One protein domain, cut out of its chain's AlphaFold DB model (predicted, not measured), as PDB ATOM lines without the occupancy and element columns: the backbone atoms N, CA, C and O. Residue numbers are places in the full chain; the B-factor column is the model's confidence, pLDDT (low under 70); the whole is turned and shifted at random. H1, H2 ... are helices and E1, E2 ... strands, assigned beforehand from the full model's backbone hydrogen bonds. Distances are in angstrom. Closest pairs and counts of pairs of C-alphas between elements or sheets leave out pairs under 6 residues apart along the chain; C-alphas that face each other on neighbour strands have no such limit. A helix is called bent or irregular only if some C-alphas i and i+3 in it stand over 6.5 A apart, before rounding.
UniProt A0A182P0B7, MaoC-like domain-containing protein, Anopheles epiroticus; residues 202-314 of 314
ATOM      1  N   LYS A 202     114.227  77.534 134.605       74.56
ATOM      2  CA  LYS A 202     114.403  76.179 135.133       74.56
ATOM      3  C   LYS A 202     113.164  75.349 134.813       74.56
ATOM      4  O   LYS A 202     112.053  75.869 134.879       74.56
ATOM      5  N   GLY A 203     113.367  74.061 134.552       76.31
ATOM      6  CA  GLY A 203     112.301  73.122 134.204       76.31
ATOM      7  C   GLY A 203     112.109  72.959 132.697       76.31
ATOM      8  O   GLY A 203     112.798  73.592 131.895       76.31
ATOM      9  N   ASN A 204     111.181  72.078 132.329       80.00
ATOM     10  CA  ASN A 204     110.885  71.764 130.938       80.00
ATOM     11  C   ASN A 204     110.019  72.870 130.310       80.00
ATOM     12  O   ASN A 204     109.047  73.318 130.928       80.00
ATOM     13  N   PRO A 205     110.346  73.350 129.098       85.62
ATOM     14  CA  PRO A 205     109.515  74.329 128.414       85.62
ATOM     15  C   PRO A 205     108.183  73.696 128.003       85.62
ATOM     16  O   PRO A 205     108.155  72.615 127.424       85.62
ATOM     17  N   GLY A 206     107.074  74.409 128.228       82.75
ATOM     18  CA  GLY A 206     105.757  73.942 127.781       82.75
ATOM     19  C   GLY A 206     105.633  73.857 126.256       82.75
ATOM     20  O   GLY A 206     104.841  73.078 125.752       82.75
ATOM     21  N   ILE A 207     106.405  74.652 125.509       85.88
ATOM     22  CA  ILE A 207     106.575  74.524 124.056       85.88
ATOM     23  C   ILE A 207     108.020  74.904 123.737       85.88
ATOM     24  O   ILE A 207     108.455  76.003 124.085       85.88
ATOM     25  N   GLN A 208     108.743  74.028 123.041       87.25
ATOM     26  CA  GLN A 208     110.058  74.325 122.479       87.25
ATOM     27  C   GLN A 208     109.990  74.214 120.961       87.25
ATOM     28  O   GLN A 208     109.457  73.247 120.420       87.25
ATOM     29  N   LEU A 209     110.521  75.222 120.276       85.81
ATOM     30  CA  LEU A 209     110.593  75.247 118.826       85.81
ATOM     31  C   LEU A 209     111.984  75.699 118.402       85.81
ATOM     32  O   LEU A 209     112.426  76.786 118.770       85.81
ATOM     33  N   GLU A 210     112.633  74.879 117.586       86.69
ATOM     34  CA  GLU A 210     113.883  75.230 116.925       86.69
ATOM     35  C   GLU A 210     113.580  75.709 115.507       86.69
ATOM     36  O   GLU A 210     112.924  75.028 114.716       86.69
ATOM     37  N   LEU A 211     114.032  76.918 115.190       85.44
ATOM     38  CA  LEU A 211     113.900  77.506 113.864       85.44
ATOM     39  C   LEU A 211     115.259  77.425 113.167       85.44
ATOM     40  O   LEU A 211     116.256  77.871 113.721       85.44
ATOM     41  N   MET A 212     115.308  76.930 111.926       80.75
ATOM     42  CA  MET A 212     116.565  76.851 111.152       80.75
ATOM     43  C   MET A 212     117.122  78.229 110.728       80.75
ATOM     44  O   MET A 212     118.173  78.321 110.091       80.75
ATOM     45  N   GLN A 213     116.407  79.313 111.036       81.50
ATOM     46  CA  GLN A 213     116.774  80.669 110.655       81.50
ATOM     47  C   GLN A 213     117.681  81.298 111.715       81.50
ATOM     48  O   GLN A 213     117.282  81.462 112.864       81.50
ATOM     49  N   HIS A 214     118.874  81.706 111.293       80.31
ATOM     50  CA  HIS A 214     119.836  82.402 112.140       80.31
ATOM     51  C   HIS A 214     119.750  83.905 111.884       80.31
ATOM     52  O   HIS A 214     119.697  84.336 110.728       80.31
ATOM     53  N   PHE A 215     119.749  84.703 112.950       88.12
ATOM     54  CA  PHE A 215     119.733  86.159 112.852       88.12
ATOM     55  C   PHE A 215     121.062  86.750 113.332       88.12
ATOM     56  O   PHE A 215     121.704  86.184 114.216       88.12
ATOM     57  N   PRO A 216     121.487  87.910 112.797       87.25
ATOM     58  CA  PRO A 216     122.715  88.557 113.243       87.25
ATOM     59  C   PRO A 216     122.710  88.846 114.747       87.25
ATOM     60  O   PRO A 216     121.673  89.195 115.316       87.25
ATOM     61  N   CYS A 217     123.886  88.808 115.375       83.38
ATOM     62  CA  CYS A 217     124.081  89.110 116.798       83.38
ATOM     63  C   CYS A 217     124.046  90.611 117.081       83.38
ATOM     64  O   CYS A 217     125.021  91.219 117.509       83.38
ATOM     65  N   THR A 218     122.903  91.218 116.786       83.31
ATOM     66  CA  THR A 218     122.626  92.647 116.930       83.31
ATOM     67  C   THR A 218     121.263  92.825 117.585       83.31
ATOM     68  O   THR A 218     120.430  91.920 117.536       83.31
ATOM     69  N   THR A 219     120.977  94.004 118.139       75.38
ATOM     70  CA  THR A 219     119.652  94.315 118.706       75.38
ATOM     71  C   THR A 219     118.530  94.105 117.682       75.38
ATOM     72  O   THR A 219     117.498  93.520 117.997       75.38
ATOM     73  N   SER A 220     118.751  94.513 116.427       83.56
ATOM     74  CA  SER A 220     117.794  94.291 115.334       83.56
ATOM     75  C   SER A 220     117.605  92.799 115.038       83.56
ATOM     76  O   SER A 220     116.473  92.333 114.945       83.56
ATOM     77  N   GLY A 221     118.693  92.025 114.976       86.38
ATOM     78  CA  GLY A 221     118.622  90.577 114.767       86.38
ATOM     79  C   GLY A 221     117.952  89.827 115.925       86.38
ATOM     80  O   GLY A 221     117.148  88.934 115.684       86.38
ATOM     81  N   ASN A 222     118.177  90.242 117.174       84.62
ATOM     82  CA  ASN A 222     117.484  89.692 118.342       84.62
ATOM     83  C   ASN A 222     115.979  89.986 118.311       84.62
ATOM     84  O   ASN A 222     115.183  89.090 118.581       84.62
ATOM     85  N   LYS A 223     115.575  91.197 117.909       85.25
ATOM     86  CA  LYS A 223     114.156  91.532 117.704       85.25
ATOM     87  C   LYS A 223     113.536  90.724 116.569       85.25
ATOM     88  O   LYS A 223     112.420  90.237 116.710       85.25
ATOM     89  N   GLN A 224     114.259  90.536 115.467       90.56
ATOM     90  CA  GLN A 224     113.810  89.681 114.366       90.56
ATOM     91  C   GLN A 224     113.661  88.219 114.807       90.56
ATOM     92  O   GLN A 224     112.654  87.600 114.481       90.56
ATOM     93  N   CYS A 225     114.601  87.699 115.602       89.88
ATOM     94  CA  CYS A 225     114.516  86.368 116.199       89.88
ATOM     95  C   CYS A 225     113.280  86.237 117.097       89.88
ATOM     96  O   CYS A 225     112.444  85.368 116.855       89.88
ATOM     97  N   ALA A 226     113.105  87.145 118.064       89.31
ATOM     98  CA  ALA A 226     111.956  87.143 118.965       89.31
ATOM     99  C   ALA A 226     110.621  87.231 118.203       89.31
ATOM    100  O   ALA A 226     109.709  86.450 118.475       89.31
ATOM    101  N   ASN A 227     110.526  88.113 117.202       90.88
ATOM    102  CA  ASN A 227     109.342  88.236 116.349       90.88
ATOM    103  C   ASN A 227     109.090  86.965 115.537       90.88
ATOM    104  O   ASN A 227     107.954  86.522 115.438       90.88
ATOM    105  N   LYS A 228     110.134  86.322 115.004       92.56
ATOM    106  CA  LYS A 228     109.979  85.082 114.238       92.56
ATOM    107  C   LYS A 228     109.542  83.907 115.117       92.56
ATOM    108  O   LYS A 228     108.707  83.100 114.696       92.56
ATOM    109  N   CYS A 229     110.070  83.821 116.339       90.62
ATOM    110  CA  CYS A 229     109.594  82.887 117.358       90.62
ATOM    111  C   CYS A 229     108.118  83.149 117.683       90.62
ATOM    112  O   CYS A 229     107.320  82.212 117.689       90.62
ATOM    113  N   LEU A 230     107.740  84.418 117.879       90.81
ATOM    114  CA  LEU A 230     106.355  84.813 118.122       90.81
ATOM    115  C   LEU A 230     105.445  84.424 116.951       90.81
ATOM    116  O   LEU A 230     104.455  83.743 117.187       90.81
ATOM    117  N   ASP A 231     105.790  84.765 115.709       91.06
ATOM    118  CA  ASP A 231     105.021  84.419 114.502       91.06
ATOM    119  C   ASP A 231     104.800  82.908 114.374       91.06
ATOM    120  O   ASP A 231     103.751  82.438 113.928       91.06
ATOM    121  N   SER A 232     105.793  82.123 114.788       88.50
ATOM    122  CA  SER A 232     105.710  80.667 114.739       88.50
ATOM    123  C   SER A 232     104.753  80.107 115.794       88.50
ATOM    124  O   SER A 232     104.094  79.098 115.539       88.50
ATOM    125  N   ILE A 233     104.635  80.767 116.950       87.56
ATOM    126  CA  ILE A 233     103.810  80.325 118.086       87.56
ATOM    127  C   ILE A 233     102.412  80.962 118.069       87.56
ATOM    128  O   ILE A 233     101.457  80.345 118.538       87.56
ATOM    129  N   VAL A 234     102.247  82.158 117.495       88.25
ATOM    130  CA  VAL A 234     101.006  82.949 117.560       88.25
ATOM    131  C   VAL A 234      99.808  82.175 117.008       88.25
ATOM    132  O   VAL A 234      98.723  82.212 117.583       88.25
ATOM    133  N   LYS A 235     100.028  81.368 115.962       86.94
ATOM    134  CA  LYS A 235      99.015  80.491 115.352       86.94
ATOM    135  C   LYS A 235      98.483  79.410 116.301       86.94
ATOM    136  O   LYS A 235      97.373  78.921 116.115       86.94
ATOM    137  N   HIS A 236      99.250  79.051 117.328       85.38
ATOM    138  CA  HIS A 236      98.871  78.068 118.340       85.38
ATOM    139  C   HIS A 236      98.205  78.708 119.568       85.38
ATOM    140  O   HIS A 236      97.570  77.998 120.346       85.38
ATOM    141  N   LEU A 237      98.284  80.036 119.743       83.62
ATOM    142  CA  LEU A 237      97.724  80.734 120.910       83.62
ATOM    143  C   LEU A 237      96.208  80.561 121.111       83.62
ATOM    144  O   LEU A 237      95.793  80.443 122.270       83.62
ATOM    145  N   PRO A 238      95.360  80.492 120.065       88.38
ATOM    146  CA  PRO A 238      93.938  80.208 120.259       88.38
ATOM    147  C   PRO A 238      93.708  78.869 120.973       88.38
ATOM    148  O   PRO A 238      92.931  78.802 121.922       88.38
ATOM    149  N   ASN A 239      94.468  77.835 120.596       89.94
ATOM    150  CA  ASN A 239      94.391  76.492 121.174       89.94
ATOM    151  C   ASN A 239      95.403  76.252 122.313       89.94
ATOM    152  O   ASN A 239      95.595  75.117 122.752       89.94
ATOM    153  N   SER A 240      96.074  77.297 122.808       89.88
ATOM    154  CA  SER A 240      97.210  77.109 123.717       89.88
ATOM    155  C   SER A 240      96.844  76.456 125.040       89.88
ATOM    156  O   SER A 240      97.722  75.893 125.673       89.88
ATOM    157  N   GLN A 241      95.577  76.475 125.461       90.12
ATOM    158  CA  GLN A 241      95.176  75.810 126.701       90.12
ATOM    159  C   GLN A 241      95.315  74.288 126.591       90.12
ATOM    160  O   GLN A 241      95.883  73.669 127.480       90.12
ATOM    161  N   ASN A 242      94.879  73.705 125.470       91.44
ATOM    162  CA  ASN A 242      95.061  72.279 125.205       91.44
ATOM    163  C   ASN A 242      96.541  71.937 125.016       91.44
ATOM    164  O   ASN A 242      97.014  70.960 125.575       91.44
ATOM    165  N   VAL A 243      97.274  72.760 124.256       90.19
ATOM    166  CA  VAL A 243      98.695  72.509 123.968       90.19
ATOM    167  C   VAL A 243      99.530  72.551 125.246       90.19
ATOM    168  O   VAL A 243     100.266  71.611 125.515       90.19
ATOM    169  N   ILE A 244      99.392  73.612 126.047       90.44
ATOM    170  CA  ILE A 244     100.155  73.771 127.289       90.44
ATOM    171  C   ILE A 244      99.828  72.642 128.260       90.44
ATOM    172  O   ILE A 244     100.757  71.971 128.688       90.44
ATOM    173  N   CYS A 245      98.550  72.382 128.555       91.50
ATOM    174  CA  CYS A 245      98.186  71.338 129.515       91.50
ATOM    175  C   CYS A 245      98.616  69.935 129.079       91.50
ATOM    176  O   CYS A 245      98.959  69.144 129.940       91.50
ATOM    177  N   ALA A 246      98.656  69.650 127.775       89.12
ATOM    178  CA  ALA A 246      99.116  68.358 127.272       89.12
ATOM    179  C   ALA A 246     100.648  68.202 127.240       89.12
ATOM    180  O   ALA A 246     101.132  67.098 127.010       89.12
ATOM    181  N   THR A 247     101.408  69.294 127.378       88.12
ATOM    182  CA  THR A 247     102.876  69.275 127.211       88.12
ATOM    183  C   THR A 247     103.622  69.507 128.522       88.12
ATOM    184  O   THR A 247     104.744  69.032 128.674       88.12
ATOM    185  N   ILE A 248     103.034  70.246 129.467       87.56
ATOM    186  CA  ILE A 248     103.623  70.403 130.798       87.56
ATOM    187  C   ILE A 248     103.506  69.090 131.578       87.56
ATOM    188  O   ILE A 248     102.488  68.416 131.525       87.56
ATOM    189  N   ASP A 249     104.543  68.746 132.333       83.94
ATOM    190  CA  ASP A 249     104.670  67.505 133.109       83.94
ATOM    191  C   ASP A 249     104.054  67.606 134.517       83.94
ATOM    192  O   ASP A 249     104.463  66.908 135.448       83.94
ATOM    193  N   ARG A 250     103.101  68.526 134.699       86.44
ATOM    194  CA  ARG A 250     102.506  68.846 135.997       86.44
ATOM    195  C   ARG A 250     101.183  69.583 135.868       86.44
ATOM    196  O   ARG A 250     100.978  70.373 134.947       86.44
ATOM    197  N   ASP A 251     100.353  69.444 136.892       87.25
ATOM    198  CA  ASP A 251      99.215  70.331 137.091       87.25
ATOM    199  C   ASP A 251      99.696  71.770 137.349       87.25
ATOM    200  O   ASP A 251     100.760  72.021 137.931       87.25
ATOM    201  N   CYS A 252      98.909  72.746 136.900       85.94
ATOM    202  CA  CYS A 252      99.208  74.159 137.108       85.94
ATOM    203  C   CYS A 252      97.942  74.941 137.450       85.94
ATOM    204  O   CYS A 252      96.849  74.604 136.993       85.94
ATOM    205  N   PHE A 253      98.089  75.997 138.251       84.19
ATOM    206  CA  PHE A 253      96.971  76.822 138.699       84.19
ATOM    207  C   PHE A 253      97.283  78.311 138.537       84.19
ATOM    208  O   PHE A 253      98.165  78.852 139.200       84.19
ATOM    209  N   ARG A 254      96.515  78.978 137.666       81.56
ATOM    210  CA  ARG A 254      96.612  80.413 137.343       81.56
ATOM    211  C   ARG A 254      98.016  80.861 136.930       81.56
ATOM    212  O   ARG A 254      98.452  81.972 137.229       81.56
ATOM    213  N   GLU A 255      98.719  80.009 136.197       83.50
ATOM    214  CA  GLU A 255     100.061  80.318 135.710       83.50
ATOM    215  C   GLU A 255     100.027  81.027 134.355       83.50
ATOM    216  O   GLU A 255      99.089  80.869 133.575       83.50
ATOM    217  N   ARG A 256     101.063  81.813 134.049       83.94
ATOM    218  CA  ARG A 256     101.217  82.489 132.752       83.94
ATOM    219  C   ARG A 256     102.391  81.902 131.986       83.94
ATOM    220  O   ARG A 256     103.463  81.701 132.548       83.94
ATOM    221  N   ALA A 257     102.199  81.700 130.687       87.44
ATOM    222  CA  ALA A 257     103.265  81.290 129.783       87.44
ATOM    223  C   ALA A 257     104.008  82.521 129.238       87.44
ATOM    224  O   ALA A 257     103.374  83.445 128.712       87.44
ATOM    225  N   TYR A 258     105.336  82.510 129.347       87.31
ATOM    226  CA  TYR A 258     106.239  83.561 128.868       87.31
ATOM    227  C   TYR A 258     107.075  83.056 127.694       87.31
ATOM    228  O   TYR A 258     107.486  81.896 127.677       87.31
ATOM    229  N   LEU A 259     107.343  83.933 126.726       87.50
ATOM    230  CA  LEU A 259     108.178  83.608 125.575       87.50
ATOM    231  C   LEU A 259     109.648  83.915 125.879       87.50
ATOM    232  O   LEU A 259     110.031  85.069 126.096       87.50
ATOM    233  N   PHE A 260     110.474  82.877 125.817       88.44
ATOM    234  CA  PHE A 260     111.928  82.980 125.815       88.44
ATOM    235  C   PHE A 260     112.458  82.627 124.427       88.44
ATOM    236  O   PHE A 260     111.887  81.782 123.740       88.44
ATOM    237  N   TYR A 261     113.546  83.270 124.012       88.38
ATOM    238  CA  TYR A 261     114.211  82.983 122.743       88.38
ATOM    239  C   TYR A 261     115.715  82.813 122.940       88.38
ATOM    240  O   TYR A 261     116.294  83.284 123.924       88.38
ATOM    241  N   GLN A 262     116.346  82.143 121.981       89.25
ATOM    242  CA  GLN A 262     117.786  81.957 121.901       89.25
ATOM    243  C   GLN A 262     118.211  82.269 120.463       89.25
ATOM    244  O   GLN A 262     117.621  81.746 119.523       89.25
ATOM    245  N   ASN A 263     119.187  83.165 120.295       86.56
ATOM    246  CA  ASN A 263     119.702  83.565 118.979       86.56
ATOM    247  C   ASN A 263     121.215  83.332 118.899       86.56
ATOM    248  O   ASN A 263     121.669  82.347 118.338       86.56
ATOM    249  N   CYS A 264     122.003  84.221 119.511       77.75
ATOM    250  CA  CYS A 264     123.462  84.197 119.382       77.75
ATOM    251  C   CYS A 264     124.211  83.618 120.575       77.75
ATOM    252  O   CYS A 264     125.263  83.009 120.418       77.75
ATOM    253  N   ALA A 265     123.704  83.851 121.781       72.00
ATOM    254  CA  ALA A 265     124.291  83.294 122.987       72.00
ATOM    255  C   ALA A 265     123.550  81.999 123.343       72.00
ATOM    256  O   ALA A 265     122.327  81.968 123.189       72.00
ATOM    257  N   PRO A 266     124.233  80.977 123.895       78.31
ATOM    258  CA  PRO A 266     123.611  79.743 124.366       78.31
ATOM    259  C   PRO A 266     122.867  79.969 125.698       78.31
ATOM    260  O   PRO A 266     122.985  79.201 126.647       78.31
ATOM    261  N   ARG A 267     122.104  81.063 125.786       80.19
ATOM    262  CA  ARG A 267     121.292  81.463 126.931       80.19
ATOM    263  C   ARG A 267     119.903  81.864 126.448       80.19
ATOM    264  O   ARG A 267     119.770  82.558 125.443       80.19
ATOM    265  N   TRP A 268     118.889  81.468 127.194       84.94
ATOM    266  CA  TRP A 268     117.533  81.959 127.062       84.94
ATOM    267  C   TRP A 268     117.469  83.435 127.444       84.94
ATOM    268  O   TRP A 268     117.982  83.856 128.488       84.94
ATOM    269  N   VAL A 269     116.821  84.212 126.584       79.75
ATOM    270  CA  VAL A 269     116.512  85.625 126.787       79.75
ATOM    271  C   VAL A 269     115.000  85.762 126.912       79.75
ATOM    272  O   VAL A 269     114.256  85.256 126.072       79.75
ATOM    273  N   ASN A 270     114.534  86.422 127.975       81.19
ATOM    274  CA  ASN A 270     113.115  86.721 128.139       81.19
ATOM    275  C   ASN A 270     112.720  87.825 127.150       81.19
ATOM    276  O   ASN A 270     113.296  88.908 127.183       81.19
ATOM    277  N   SER A 271     111.735  87.562 126.290       80.62
ATOM    278  CA  SER A 271     111.211  88.566 125.350       80.62
ATOM    279  C   SER A 271     110.269  89.589 125.999       80.62
ATOM    280  O   SER A 271     109.798  90.502 125.328       80.62
ATOM    281  N   ASN A 272     109.929  89.406 127.281       74.88
ATOM    282  CA  ASN A 272     108.873  90.102 128.023       74.88
ATOM    283  C   ASN A 272     107.453  89.908 127.457       74.88
ATOM    284  O   ASN A 272     106.498  90.511 127.953       74.88
ATOM    285  N   LEU A 273     107.281  89.032 126.464       80.62
ATOM    286  CA  LEU A 273     105.981  88.655 125.923       80.62
ATOM    287  C   LEU A 273     105.380  87.495 126.725       80.62
ATOM    288  O   LEU A 273     106.078  86.580 127.167       80.62
ATOM    289  N   SER A 274     104.057  87.519 126.882       85.50
ATOM    290  CA  SER A 274     103.289  86.449 127.526       85.50
ATOM    291  C   SER A 274     102.054  86.095 126.703       85.50
ATOM    292  O   SER A 274     101.603  86.884 125.874       85.50
ATOM    293  N   ALA A 275     101.471  84.924 126.955       82.19
ATOM    294  CA  ALA A 275     100.304  84.421 126.223       82.19
ATOM    295  C   ALA A 275      98.992  85.207 126.462       82.19
ATOM    296  O   ALA A 275      97.950  84.823 125.934       82.19
ATOM    297  N   GLY A 276      99.009  86.270 127.276       79.31
ATOM    298  CA  GLY A 276      97.852  87.142 127.524       79.31
ATOM    299  C   GLY A 276      96.711  86.516 128.338       79.31
ATOM    300  O   GLY A 276      95.681  87.159 128.518       79.31
ATOM    301  N   LYS A 277      96.874  85.285 128.839       82.38
ATOM    302  CA  LYS A 277      95.902  84.569 129.681       82.38
ATOM    303  C   LYS A 277      96.596  83.676 130.707       82.38
ATOM    304  O   LYS A 277      97.791  83.400 130.592       82.38
ATOM    305  N   GLU A 278      95.824  83.244 131.696       85.81
ATOM    306  CA  GLU A 278      96.237  82.297 132.733       85.81
ATOM    307  C   GLU A 278      95.803  80.872 132.366       85.81
ATOM    308  O   GLU A 278      94.748  80.674 131.758       85.81
ATOM    309  N   PHE A 279      96.625  79.890 132.729       88.56
ATOM    310  CA  PHE A 279      96.416  78.472 132.460       88.56
ATOM    311  C   PHE A 279      96.118  77.721 133.757       88.56
ATOM    312  O   PHE A 279      96.711  77.992 134.803       88.56
ATOM    313  N   CYS A 280      95.176  76.786 133.656       88.69
ATOM    314  CA  CYS A 280      94.841  75.829 134.697       88.69
ATOM    315  C   CYS A 280      94.715  74.449 134.060       88.69
ATOM    316  O   CYS A 280      93.897  74.265 133.149       88.69
ATOM    317  N   CYS A 281      95.550  73.527 134.521       92.75
ATOM    318  CA  CYS A 281      95.706  72.191 133.966       92.75
ATOM    319  C   CYS A 281      95.556  71.167 135.084       92.75
ATOM    320  O   CYS A 281      96.174  71.328 136.135       92.75
ATOM    321  N   GLN A 282      94.740  70.148 134.834       91.94
ATOM    322  CA  GLN A 282      94.554  69.018 135.732       91.94
ATOM    323  C   GLN A 282      94.531  67.732 134.910       91.94
ATOM    324  O   GLN A 282      93.720  67.619 133.985       91.94
ATOM    325  N   ASN A 283      95.391  66.769 135.251       89.94
ATOM    326  CA  ASN A 283      95.513  65.490 134.537       89.94
ATOM    327  C   ASN A 283      95.680  65.696 133.020       89.94
ATOM    328  O   ASN A 283      94.884  65.197 132.217       89.94
ATOM    329  N   ASP A 284      96.652  66.532 132.647       90.50
ATOM    330  CA  ASP A 284      97.006  66.898 131.268       90.50
ATOM    331  C   ASP A 284      95.894  67.591 130.455       90.50
ATOM    332  O   ASP A 284      96.018  67.826 129.248       90.50
ATOM    333  N   LYS A 285      94.773  67.954 131.097       93.12
ATOM    334  CA  LYS A 285      93.619  68.582 130.446       93.12
ATOM    335  C   LYS A 285      93.395  70.005 130.940       93.12
ATOM    336  O   LYS A 285      93.535  70.288 132.132       93.12
ATOM    337  N   PRO A 286      92.992  70.922 130.045       93.69
ATOM    338  CA  PRO A 286      92.641  72.262 130.459       93.69
ATOM    339  C   PRO A 286      91.299  72.281 131.171       93.69
ATOM    340  O   PRO A 286      90.325  71.656 130.752       93.69
ATOM    341  N   MET A 287      91.229  73.104 132.208       91.75
ATOM    342  CA  MET A 287      89.991  73.383 132.918       91.75
ATOM    343  C   MET A 287      89.865  74.872 133.219       91.75
ATOM    344  O   MET A 287      90.829  75.638 133.139       91.75
ATOM    345  N   ARG A 288      88.651  75.320 133.548       86.88
ATOM    346  CA  ARG A 288      88.467  76.716 133.950       86.88
ATOM    347  C   ARG A 288      89.090  76.926 135.327       86.88
ATOM    348  O   ARG A 288      88.813  76.177 136.259       86.88
ATOM    349  N   CYS A 289      89.878  77.986 135.470       80.19
ATOM    350  CA  CYS A 289      90.582  78.272 136.717       80.19
ATOM    351  C   CYS A 289      89.664  78.501 137.926       80.19
ATOM    352  O   CYS A 289      90.086  78.289 139.056       80.19
ATOM    353  N   ASN A 290      88.421  78.941 137.721       80.00
ATOM    354  CA  ASN A 290      87.438  79.036 138.802       80.00
ATOM    355  C   ASN A 290      86.966  77.652 139.275       80.00
ATOM    356  O   ASN A 290      86.929  77.421 140.476       80.00
ATOM    357  N   LEU A 291      86.702  76.725 138.349       81.25
ATOM    358  CA  LEU A 291      86.342  75.342 138.673       81.25
ATOM    359  C   LEU A 291      87.497  74.619 139.372       81.25
ATOM    360  O   LEU A 291      87.282  73.922 140.354       81.25
ATOM    361  N   MET A 292      88.736  74.833 138.919       79.94
ATOM    362  CA  MET A 292      89.911  74.274 139.594       79.94
ATOM    363  C   MET A 292      90.044  74.807 141.020       79.94
ATOM    364  O   MET A 292      90.338  74.045 141.932       79.94
ATOM    365  N   ALA A 293      89.765  76.095 141.238       71.31
ATOM    366  CA  ALA A 293      89.757  76.671 142.580       71.31
ATOM    367  C   ALA A 293      88.678  76.044 143.484       71.31
ATOM    368  O   ALA A 293      88.910  75.886 144.680       71.31
ATOM    369  N   GLU A 294      87.514  75.685 142.938       75.62
ATOM    370  CA  GLU A 294      86.458  74.971 143.668       75.62
ATOM    371  C   GLU A 294      86.852  73.526 143.990       75.62
ATOM    372  O   GLU A 294      86.711  73.120 145.140       75.62
ATOM    373  N   LEU A 295      87.421  72.781 143.035       76.81
ATOM    374  CA  LEU A 295      87.905  71.414 143.273       76.81
ATOM    375  C   LEU A 295      89.035  71.373 144.299       76.81
ATOM    376  O   LEU A 295      89.022  70.528 145.189       76.81
ATOM    377  N   ILE A 296      89.986  72.309 144.219       71.69
ATOM    378  CA  ILE A 296      91.046  72.436 145.223       71.69
ATOM    379  C   ILE A 296      90.412  72.645 146.604       71.69
ATOM    380  O   ILE A 296      90.764  71.937 147.540       71.69
ATOM    381  N   ARG A 297      89.410  73.528 146.734       69.44
ATOM    382  CA  ARG A 297      88.681  73.717 148.003       69.44
ATOM    383  C   ARG A 297      87.954  72.454 148.475       69.44
ATOM    384  O   ARG A 297      88.014  72.152 149.658       69.44
ATOM    385  N   GLN A 298      87.284  71.725 147.584       74.19
ATOM    386  CA  GLN A 298      86.563  70.492 147.931       74.19
ATOM    387  C   GLN A 298      87.509  69.367 148.361       74.19
ATOM    388  O   GLN A 298      87.270  68.745 149.388       74.19
ATOM    389  N   SER A 299      88.622  69.168 147.650       70.31
ATOM    390  CA  SER A 299      89.638  68.169 148.011       70.31
ATOM    391  C   SER A 299      90.265  68.421 149.387       70.31
ATOM    392  O   SER A 299      90.626  67.478 150.086       70.31
ATOM    393  N   LEU A 300      90.360  69.689 149.802       59.88
ATOM    394  CA  LEU A 300      90.806  70.052 151.146       59.88
ATOM    395  C   LEU A 300      89.754  69.648 152.198       59.88
ATOM    396  O   LEU A 300      90.110  69.031 153.193       59.88
ATOM    397  N   LEU A 301      88.464  69.881 151.929       58.09
ATOM    398  CA  LEU A 301      87.352  69.519 152.825       58.09
ATOM    399  C   LEU A 301      87.109  67.995 152.935       58.09
ATOM    400  O   LEU A 301      86.721  67.494 153.992       58.09
ATOM    401  N   GLU A 302      87.319  67.234 151.858       63.78
ATOM    402  CA  GLU A 302      87.170  65.765 151.855       63.78
ATOM    403  C   GLU A 302      88.315  65.055 152.599       63.78
ATOM    404  O   GLU A 302      88.102  64.047 153.275       63.78
ATOM    405  N   ASN A 303      89.530  65.606 152.550       54.34
ATOM    406  CA  ASN A 303      90.643  65.095 153.351       54.34
ATOM    407  C   ASN A 303      90.409  65.286 154.863       54.34
ATOM    408  O   ASN A 303      90.797  64.421 155.650       54.34
ATOM    409  N   ASP A 304      89.706  66.347 155.271       50.19
ATOM    410  CA  ASP A 304      89.341  66.590 156.676       50.19
ATOM    411  C   ASP A 304      88.281  65.600 157.202       50.19
ATOM    412  O   ASP A 304      88.320  65.173 158.363       50.19
ATOM    413  N   THR A 305      87.347  65.168 156.350       52.41
ATOM    414  CA  THR A 305      86.312  64.180 156.716       52.41
ATOM    415  C   THR A 305      86.859  62.751 156.769       52.41
ATOM    416  O   THR A 305      86.512  61.987 157.672       52.41
ATOM    417  N   ASN A 306      87.792  62.394 155.885       50.62
ATOM    418  CA  ASN A 306      88.447  61.086 155.943       50.62
ATOM    419  C   ASN A 306      89.395  60.961 157.149       50.62
ATOM    420  O   ASN A 306      89.333  59.949 157.849       50.62
ATOM    421  N   ASN A 307      90.174  62.002 157.478       48.12
ATOM    422  CA  ASN A 307      91.046  62.004 158.662       48.12
ATOM    423  C   ASN A 307      90.275  61.969 159.996       48.12
ATOM    424  O   ASN A 307      90.767  61.411 160.979       48.12
ATOM    425  N   SER A 308      89.060  62.524 160.047       46.62
ATOM    426  CA  SER A 308      88.195  62.438 161.235       46.62
ATOM    427  C   SER A 308      87.512  61.071 161.383       46.62
ATOM    428  O   SER A 308      87.297  60.621 162.508       46.62
ATOM    429  N   SER A 309      87.251  60.355 160.284       44.91
ATOM    430  CA  SER A 309      86.698  58.993 160.327       44.91
ATOM    431  C   SER A 309      87.733  57.910 160.682       44.91
ATOM    432  O   SER A 309      87.401  56.965 161.398       44.91
ATOM    433  N   SER A 310      89.006  58.070 160.300       41.44
ATOM    434  CA  SER A 310      90.084  57.125 160.649       41.44
ATOM    435  C   SER A 310      90.513  57.163 162.123       41.44
ATOM    436  O   SER A 310      91.110  56.203 162.599       41.44
ATOM    437  N   ASN A 311      90.168  58.222 162.864       42.81
ATOM    438  CA  ASN A 311      90.405  58.326 164.311       42.81
ATOM    439  C   ASN A 311      89.226  57.822 165.168       42.81
ATOM    440  O   ASN A 311      89.243  57.987 166.384       42.81
ATOM    441  N   SER A 312      88.203  57.207 164.558       41.22
ATOM    442  CA  SER A 312      87.019  56.681 165.262       41.22
ATOM    443  C   SER A 312      86.965  55.147 165.372       41.22
ATOM    444  O   SER A 312      85.983  54.599 165.871       41.22
ATOM    445  N   THR A 313      88.022  54.440 164.952       40.41
ATOM    446  CA  THR A 313      88.133  52.968 165.040       40.41
ATOM    447  C   THR A 313      89.483  52.480 165.580       40.41
ATOM    448  O   THR A 313      90.071  51.547 165.027       40.41
ATOM    449  N   ALA A 314      89.969  53.079 166.668       35.22
ATOM    450  CA  ALA A 314      91.001  52.493 167.526       35.22
ATOM    451  C   ALA A 314      90.672  52.760 168.997       35.22
ATOM    452  O   ALA A 314      90.308  53.916 169.305       35.22
TER     453      ALA A 314
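This is residues 202 to 314 of the 314 residues of the protein "MaoC-like domain-containing protein" of Anopheles epiroticus (UniProt A0A182P0B7). A two-stranded hairpin, E1 and E2, strongly bent in both strands, forms the body, with helix H1 packed near its loop end and short helix H2 near the other. From that other end H3 leads away, and residues 297 to 314 stick out as an arm that makes much of the length. The printed part has 113 residues, with elements in the order H1, H2, E1, E2, H3; the sheet is antiparallel and the class mixed, helices and strands. It is only just extended, close to loose, with a radius of gyration of the C-alphas of 20.1 A and spans of 72 by 27 by 20 A.

Residues 202 to 218 hold no named element. H1, residues 219 to 234, and H2, residues 240 to 247, are apart. E1, residues 252 to 261, and E2, residues 269 to 282, form an antiparallel hairpin at 154 degrees, with N 261 and O 269 at 2.9 A and N 252 and O 281 at 3.2 A, within hydrogen-bond range. E1 bends by 79 degrees at residue 255, E2 by 88 degrees at residue 272. The closest C-alphas of H1 and E1 are Ala 226 and Tyr 261, 6.1 A; of H2 and E2, Cys 245 and Cys 281, 5.2 A. H3, residues 289 to 310, comes closest to E2 at the C-alphas of Cys 289 and Cys 280, 5.3 A, and is apart from H1 and H2. In H1, H2 and H3 every O i to N i+4 pair is within hydrogen-bond range.

H1 starts at C-alpha 219 (119.652, 94.315, 118.706) and measures 21.9 A; H2 measures 10.3 A. E1 measures 22.6 A and E2 28.9 A. H3, 31.9 A, ends at C-alpha 310 (90.084, 57.125, 160.649).

The C-alphas farthest apart, Pro 216 and Ala 314, are 72.5 A apart. The printed part has no cut and no long link between named elements. Residues 297 and 300 to 314 have pLDDT under 70.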